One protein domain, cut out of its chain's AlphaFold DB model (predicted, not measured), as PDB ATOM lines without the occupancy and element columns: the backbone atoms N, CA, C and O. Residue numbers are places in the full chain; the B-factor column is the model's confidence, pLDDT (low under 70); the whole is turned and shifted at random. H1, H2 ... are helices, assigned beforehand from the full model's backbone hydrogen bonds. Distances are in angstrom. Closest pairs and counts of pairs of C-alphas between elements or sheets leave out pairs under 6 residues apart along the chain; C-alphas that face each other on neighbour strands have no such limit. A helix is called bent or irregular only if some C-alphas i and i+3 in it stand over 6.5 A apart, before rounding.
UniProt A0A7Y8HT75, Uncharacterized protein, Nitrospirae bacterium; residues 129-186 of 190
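What this domain is: This is residues 129 to 186 of the 190 residues of an uncharacterized protein of Nitrospirae bacterium (UniProt A0A7Y8HT75). One long, gently bent helix, H1, makes the length of this domain, and a shorter helix, H2, folds back from its far end, so that the two form an open V. The sides of the V are not packed together: H2 touches neither arm of H1, and much of H1 sticks out free. The printed part has 58 residues with two named helices, H1 then H2 along the chain, and no named strand; the class is all helix. The whole is extended, with a radius of gyration of the C-alphas of 18.0 A and spans of 60 by 23 by 10 A.

How they stand to each other: H1, residues 132 to 163, is the longest helix, assigned as one helix by its hydrogen bonds, but bent: C-alphas 144 and 147 are 6.5 A apart. Its arms, H1a and H1b, stand at a shallow tilt of 30 degrees. H2, residues 169 to 186, follows H1b over a tight link of 5 residues. H1b and H2 are apart, with no C-alpha of the one within 8 A of the other. H1a and H2 are apart too. Every O i to N i+4 pair is within hydrogen-bond range in H1a and H1b; in H2, 13 of 14 are.

Where its parts are: H1a, residues 132 to 144, begins with C-alpha 132 at (-62.014, 60.591, 24.119) and is 18.6 A long from first to last C-alpha. H1b, residues 147 to 163, is 24.3 A long and ends with C-alpha 163 at (-80.736, 21.359, 39.769). H2 is 27.2 A long and ends with C-alpha 186 at (-75.125, 33.619, 17.598).

The domain as a whole: The C-alphas of Gly 129 and Glu 167, the two farthest apart, are 60.8 A apart. Residues 129 to 159, of which 132 to 159 belong to H1, stand free. The printed part has no cut and no long link. The mean pLDDT of the printed part is 79.6, and residues 164 to 186 are under 70.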
ATOM      1  N   GLY A 129     -61.567  66.694  17.667       89.69
ATOM      2  CA  GLY A 129     -62.966  66.263  17.553       89.69
ATOM      3  C   GLY A 129     -63.217  64.794  17.912       89.69
ATOM      4  O   GLY A 129     -64.339  64.310  17.775       89.69
ATOM      5  N   VAL A 130     -62.203  64.073  18.404       92.75
ATOM      6  CA  VAL A 130     -62.346  62.677  18.844       92.75
ATOM      7  C   VAL A 130     -63.025  62.625  20.227       92.75
ATOM      8  O   VAL A 130     -62.559  63.296  21.149       92.75
ATOM      9  N   PRO A 131     -64.087  61.817  20.442       91.94
ATOM     10  CA  PRO A 131     -64.821  61.751  21.712       91.94
ATOM     11  C   PRO A 131     -64.102  60.896  22.778       91.94
ATOM     12  O   PRO A 131     -64.643  59.904  23.274       91.94
ATOM     13  N   VAL A 132     -62.886  61.296  23.159       94.69
ATOM     14  CA  VAL A 132     -62.014  60.591  24.119       94.69
ATOM     15  C   VAL A 132     -62.721  60.375  25.458       94.69
ATOM     16  O   VAL A 132     -62.848  59.233  25.901       94.69
ATOM     17  N   ARG A 133     -63.262  61.429  26.087       91.25
ATOM     18  CA  ARG A 133     -63.963  61.309  27.377       91.25
ATOM     19  C   ARG A 133     -65.045  60.231  27.369       91.25
ATOM     20  O   ARG A 133     -65.093  59.425  28.292       91.25
ATOM     21  N   LYS A 134     -65.911  60.214  26.349       92.75
ATOM     22  CA  LYS A 134     -67.014  59.244  26.264       92.75
ATOM     23  C   LYS A 134     -66.484  57.819  26.107       92.75
ATOM     24  O   LYS A 134     -66.971  56.934  26.798       92.75
ATOM     25  N   PHE A 135     -65.462  57.624  25.270       94.62
ATOM     26  CA  PHE A 135     -64.835  56.322  25.036       94.62
ATOM     27  C   PHE A 135     -64.232  55.711  26.310       94.62
ATOM     28  O   PHE A 135     -64.484  54.552  26.634       94.62
ATOM     29  N   PHE A 136     -63.462  56.493  27.069       94.44
ATOM     30  CA  PHE A 136     -62.842  55.986  28.295       94.44
ATOM     31  C   PHE A 136     -63.866  55.781  29.421       94.44
ATOM     32  O   PHE A 136     -63.750  54.818  30.175       94.44
ATOM     33  N   LEU A 137     -64.913  56.614  29.499       93.75
ATOM     34  CA  LEU A 137     -66.020  56.400  30.441       93.75
ATOM     35  C   LEU A 137     -66.765  55.087  30.163       93.75
ATOM     36  O   LEU A 137     -67.027  54.329  31.096       93.75
ATOM     37  N   THR A 138     -67.083  54.790  28.901       94.62
ATOM     38  CA  THR A 138     -67.773  53.540  28.544       94.62
ATOM     39  C   THR A 138     -66.882  52.326  28.793       94.62
ATOM     40  O   THR A 138     -67.347  51.357  29.387       94.62
ATOM     41  N   MET A 139     -65.592  52.394  28.441       95.31
ATOM     42  CA  MET A 139     -64.625  51.331  28.740       95.31
ATOM     43  C   MET A 139     -64.494  51.078  30.251       95.31
ATOM     44  O   MET A 139     -64.482  49.923  30.675       95.31
ATOM     45  N   GLY A 140     -64.447  52.134  31.071       93.12
ATOM     46  CA  GLY A 140     -64.372  52.023  32.531       93.12
ATOM     47  C   GLY A 140     -65.592  51.316  33.124       93.12
ATOM     48  O   GLY A 140     -65.445  50.389  33.923       93.12
ATOM     49  N   LEU A 141     -66.795  51.674  32.660       92.81
ATOM     50  CA  LEU A 141     -68.025  50.966  33.025       92.81
ATOM     51  C   LEU A 141     -67.954  49.488  32.623       92.81
ATOM     52  O   LEU A 141     -68.236  48.614  33.441       92.81
ATOM     53  N   THR A 142     -67.530  49.187  31.393       95.31
ATOM     54  CA  THR A 142     -67.408  47.806  30.905       95.31
ATOM     55  C   THR A 142     -66.453  46.969  31.756       95.31
ATOM     56  O   THR A 142     -66.796  45.839  32.111       95.31
ATOM     57  N   ILE A 143     -65.286  47.506  32.121       94.62
ATOM     58  CA  ILE A 143     -64.322  46.794  32.973       94.62
ATOM     59  C   ILE A 143     -64.940  46.453  34.327       94.62
ATOM     60  O   ILE A 143     -64.770  45.329  34.795       94.62
ATOM     61  N   LYS A 144     -65.711  47.370  34.920       91.94
ATOM     62  CA  LYS A 144     -66.409  47.130  36.188       91.94
ATOM     63  C   LYS A 144     -67.501  46.058  36.079       91.94
ATOM     64  O   LYS A 144     -67.739  45.320  37.035       91.94
ATOM     65  N   TYR A 145     -68.149  45.930  34.920       94.62
ATOM     66  CA  TYR A 145     -69.158  44.891  34.683       94.62
ATOM     67  C   TYR A 145     -68.568  43.501  34.403       94.62
ATOM     68  O   TYR A 145     -69.243  42.499  34.642       94.62
ATOM     69  N   LEU A 146     -67.320  43.399  33.940       94.19
ATOM     70  CA  LEU A 146     -66.702  42.116  33.585       94.19
ATOM     71  C   LEU A 146     -66.588  41.124  34.770       94.19
ATOM     72  O   LEU A 146     -66.952  39.958  34.588       94.19
ATOM     73  N   PRO A 147     -66.170  41.533  35.988       91.94
ATOM     74  CA  PRO A 147     -66.223  40.682  37.180       91.94
ATOM     75  C   PRO A 147     -67.642  40.218  37.523       91.94
ATOM     76  O   PRO A 147     -67.852  39.039  37.786       91.94
ATOM     77  N   ILE A 148     -68.623  41.122  37.441       95.00
ATOM     78  CA  ILE A 148     -70.026  40.827  37.767       95.00
ATOM     79  C   ILE A 148     -70.577  39.756  36.821       95.00
ATOM     80  O   ILE A 148     -71.181  38.783  37.267       95.00
ATOM     81  N   ILE A 149     -70.328  39.900  35.517       95.81
ATOM     82  CA  ILE A 149     -70.759  38.925  34.509       95.81
ATOM     83  C   ILE A 149     -70.099  37.566  34.762       95.81
ATOM     84  O   ILE A 149     -70.760  36.530  34.690       95.81
ATOM     85  N   LYS A 150     -68.805  37.550  35.095       94.31
ATOM     86  CA  LYS A 150     -68.089  36.315  35.434       94.31
ATOM     87  C   LYS A 150     -68.727  35.605  36.632       94.31
ATOM     88  O   LYS A 150     -68.918  34.388  36.576       94.31
ATOM     89  N   ASP A 151     -69.073  36.346  37.680       96.19
ATOM     90  CA  ASP A 151     -69.686  35.784  38.884       96.19
ATOM     91  C   ASP A 151     -71.101  35.265  38.604       96.19
ATOM     92  O   ASP A 151     -71.434  34.149  39.007       96.19
ATOM     93  N   GLN A 152     -71.893  35.997  37.818       95.69
ATOM     94  CA  GLN A 152     -73.221  35.560  37.376       95.69
ATOM     95  C   GLN A 152     -73.162  34.277  36.540       95.69
ATOM     96  O   GLN A 152     -73.951  33.356  36.757       95.69
ATOM     97  N   ILE A 153     -72.216  34.176  35.599       95.75
ATOM     98  CA  ILE A 153     -72.016  32.960  34.796       95.75
ATOM     99  C   ILE A 153     -71.638  31.787  35.707       95.75
ATOM    100  O   ILE A 153     -72.195  30.693  35.566       95.75
ATOM    101  N   ALA A 154     -70.734  32.004  36.664       94.31
ATOM    102  CA  ALA A 154     -70.317  30.974  37.608       94.31
ATOM    103  C   ALA A 154     -71.471  30.517  38.521       94.31
ATOM    104  O   ALA A 154     -71.630  29.317  38.762       94.31
ATOM    105  N   GLU A 155     -72.298  31.444  39.005       93.44
ATOM    106  CA  GLU A 155     -73.469  31.137  39.828       93.44
ATOM    107  C   GLU A 155     -74.528  30.361  39.033       93.44
ATOM    108  O   GLU A 155     -74.998  29.316  39.491       93.44
ATOM    109  N   ASN A 156     -74.852  30.813  37.819       90.69
ATOM    110  CA  ASN A 156     -75.797  30.135  36.931       90.69
ATOM    111  C   ASN A 156     -75.334  28.712  36.590       90.69
ATOM    112  O   ASN A 156     -76.143  27.782  36.580       90.69
ATOM    113  N   TYR A 157     -74.032  28.520  36.370       89.00
ATOM    114  CA  TYR A 157     -73.445  27.201  36.143       89.00
ATOM    115  C   TYR A 157     -73.577  26.287  37.374       89.00
ATOM    116  O   TYR A 157     -74.023  25.145  37.250       89.00
ATOM    117  N   ARG A 158     -73.280  26.794  38.581       87.62
ATOM    118  CA  ARG A 158     -73.460  26.042  39.840       87.62
ATOM    119  C   ARG A 158     -74.924  25.673  40.089       87.62
ATOM    120  O   ARG A 158     -75.198  24.551  40.512       87.62
ATOM    121  N   LYS A 159     -75.862  26.586  39.804       87.50
ATOM    122  CA  LYS A 159     -77.308  26.323  39.903       87.50
ATOM    123  C   LYS A 159     -77.746  25.234  38.926       87.50
ATOM    124  O   LYS A 159     -78.435  24.313  39.354       87.50
ATOM    125  N   LYS A 160     -77.299  25.277  37.662       83.38
ATOM    126  CA  LYS A 160     -77.578  24.212  36.680       83.38
ATOM    127  C   LYS A 160     -77.075  22.845  37.152       83.38
ATOM    128  O   LYS A 160     -77.859  21.906  37.152       83.38
ATOM    129  N   ILE A 161     -75.837  22.754  37.645       83.25
ATOM    130  CA  ILE A 161     -75.264  21.491  38.157       83.25
ATOM    131  C   ILE A 161     -76.025  20.938  39.366       83.25
ATOM    132  O   ILE A 161     -76.108  19.727  39.527       83.25
ATOM    133  N   LYS A 162     -76.537  21.801  40.251       79.44
ATOM    134  CA  LYS A 162     -77.272  21.357  41.444       79.44
ATOM    135  C   LYS A 162     -78.709  20.933  41.116       79.44
ATOM    136  O   LYS A 162     -79.240  20.055  41.789       79.44
ATOM    137  N   ASN A 163     -79.333  21.580  40.129       72.56
ATOM    138  CA  ASN A 163     -80.736  21.359  39.769       72.56
ATOM    139  C   ASN A 163     -80.911  20.200  38.776       72.56
ATOM    140  O   ASN A 163     -81.864  19.433  38.883       72.56
ATOM    141  N   GLU A 164     -79.963  20.010  37.855       62.75
ATOM    142  CA  GLU A 164     -79.803  18.722  37.188       62.75
ATOM    143  C   GLU A 164     -79.198  17.756  38.216       62.75
ATOM    144  O   GLU A 164     -77.990  17.772  38.436       62.75
ATOM    145  N   ARG A 165     -79.998  16.882  38.854       60.66
ATOM    146  CA  ARG A 165     -79.428  15.628  39.376       60.66
ATOM    147  C   ARG A 165     -78.803  14.934  38.176       60.66
ATOM    148  O   ARG A 165     -79.493  14.286  37.391       60.66
ATOM    149  N   VAL A 166     -77.506  15.126  37.984       56.53
ATOM    150  CA  VAL A 166     -76.752  14.448  36.942       56.53
ATOM    151  C   VAL A 166     -76.613  12.991  37.378       56.53
ATOM    152  O   VAL A 166     -75.565  12.584  37.867       56.53
ATOM    153  N   GLU A 167     -77.683  12.210  37.245       53.88
ATOM    154  CA  GLU A 167     -77.638  10.764  37.483       53.88
ATOM    155  C   GLU A 167     -76.902  10.027  36.360       53.88
ATOM    156  O   GLU A 167     -76.562   8.859  36.512       53.88
ATOM    157  N   SER A 168     -76.579  10.690  35.241       60.03
ATOM    158  CA  SER A 168     -75.831  10.030  34.175       60.03
ATOM    159  C   SER A 168     -74.876  10.943  33.409       60.03
ATOM    160  O   SER A 168     -75.214  12.054  32.993       60.03
ATOM    161  N   PHE A 169     -73.669  10.414  33.191       65.94
ATOM    162  CA  PHE A 169     -72.529  11.001  32.473       65.94
ATOM    163  C   PHE A 169     -72.909  11.572  31.091       65.94
ATOM    164  O   PHE A 169     -72.374  12.597  30.669       65.94
ATOM    165  N   TRP A 170     -73.910  10.978  30.435       62.94
ATOM    166  CA  TRP A 170     -74.441  11.385  29.130       62.94
ATOM    167  C   TRP A 170     -75.075  12.783  29.104       62.94
ATOM    168  O   TRP A 170     -74.974  13.480  28.092       62.94
ATOM    169  N   ASN A 171     -75.659  13.252  30.212       60.53
ATOM    170  CA  ASN A 171     -76.214  14.608  30.265       60.53
ATOM    171  C   ASN A 171     -75.119  15.678  30.381       60.53
ATOM    172  O   ASN A 171     -75.276  16.760  29.821       60.53
ATOM    173  N   ARG A 172     -73.956  15.363  30.978       61.91
ATOM    174  CA  ARG A 172     -72.797  16.279  30.973       61.91
ATOM    175  C   ARG A 172     -72.289  16.522  29.551       61.91
ATOM    176  O   ARG A 172     -71.984  17.659  29.207       61.91
ATOM    177  N   ALA A 173     -72.266  15.481  28.712       66.81
ATOM    178  CA  ALA A 173     -71.894  15.598  27.301       66.81
ATOM    179  C   ALA A 173     -72.898  16.453  26.499       66.81
ATOM    180  O   ALA A 173     -72.488  17.299  25.704       66.81
ATOM    181  N   LYS A 174     -74.206  16.319  26.766       63.56
ATOM    182  CA  LYS A 174     -75.237  17.167  26.141       63.56
ATOM    183  C   LYS A 174     -75.134  18.637  26.549       63.56
ATOM    184  O   LYS A 174     -75.291  19.498  25.693       63.56
ATOM    185  N   VAL A 175     -74.803  18.944  27.806       63.94
ATOM    186  CA  VAL A 175     -74.598  20.336  28.253       63.94
ATOM    187  C   VAL A 175     -73.434  20.995  27.507       63.94
ATOM    188  O   VAL A 175     -73.554  22.152  27.107       63.94
ATOM    189  N   TYR A 176     -72.347  20.260  27.242       65.88
ATOM    190  CA  TYR A 176     -71.257  20.739  26.380       65.88
ATOM    191  C   TYR A 176     -71.730  21.015  24.948       65.88
ATOM    192  O   TYR A 176     -71.385  22.050  24.379       65.88
ATOM    193  N   GLN A 177     -72.564  20.137  24.386       62.69
ATOM    194  CA  GLN A 177     -73.135  20.313  23.049       62.69
ATOM    195  C   GLN A 177     -74.086  21.520  22.978       62.69
ATOM    196  O   GLN A 177     -74.008  22.302  22.036       62.69
ATOM    197  N   THR A 178     -74.930  21.738  23.991       66.44
ATOM    198  CA  THR A 178     -75.785  22.932  24.081       66.44
ATOM    199  C   THR A 178     -74.956  24.208  24.207       66.44
ATOM    200  O   THR A 178     -75.301  25.213  23.593       66.44
ATOM    201  N   PHE A 179     -73.847  24.181  24.952       66.19
ATOM    202  CA  PHE A 179     -72.927  25.318  25.044       66.19
ATOM    203  C   PHE A 179     -72.259  25.620  23.692       66.19
ATOM    204  O   PHE A 179     -72.163  26.784  23.308       66.19
ATOM    205  N   TYR A 180     -71.875  24.581  22.941       63.34
ATOM    206  CA  TYR A 180     -71.368  24.709  21.570       63.34
ATOM    207  C   TYR A 180     -72.427  25.273  20.610       63.34
ATOM    208  O   TYR A 180     -72.126  26.192  19.852       63.34
ATOM    209  N   CYS A 181     -73.678  24.805  20.679       59.50
ATOM    210  CA  CYS A 181     -74.769  25.335  19.855       59.50
ATOM    211  C   CYS A 181     -75.122  26.791  20.201       59.50
ATOM    212  O   CYS A 181     -75.412  27.569  19.299       59.50
ATOM    213  N   LEU A 182     -75.054  27.194  21.475       64.94
ATOM    214  CA  LEU A 182     -75.309  28.580  21.894       64.94
ATOM    215  C   LEU A 182     -74.237  29.555  21.372       64.94
ATOM    216  O   LEU A 182     -74.531  30.722  21.122       64.94
ATOM    217  N   PHE A 183     -72.999  29.080  21.213       60.31
ATOM    218  CA  PHE A 183     -71.893  29.870  20.671       60.31
ATOM    219  C   PHE A 183     -71.885  29.883  19.133       60.31
ATOM    220  O   PHE A 183     -71.530  30.893  18.534       60.31
ATOM    221  N   TYR A 184     -72.323  28.794  18.491       56.47
ATOM    222  CA  TYR A 184     -72.406  28.691  17.031       56.47
ATOM    223  C   TYR A 184     -73.612  29.447  16.451       56.47
ATOM    224  O   TYR A 184     -73.477  30.145  15.451       56.47
ATOM    225  N   ASN A 185     -74.776  29.398  17.111       53.03
ATOM    226  CA  ASN A 185     -76.013  29.980  16.574       53.03
ATOM    227  C   ASN A 185     -76.119  31.509  16.744       53.03
ATOM    228  O   ASN A 185     -77.052  32.118  16.239       53.03
ATOM    229  N   LYS A 186     -75.169  32.151  17.442       50.69
ATOM    230  CA  LYS A 186     -75.125  33.619  17.598       50.69
ATOM    231  C   LYS A 186     -74.361  34.331  16.468       50.69
ATOM    232  O   LYS A 186     -74.308  35.556  16.450       50.69
TER     233      LYS A 186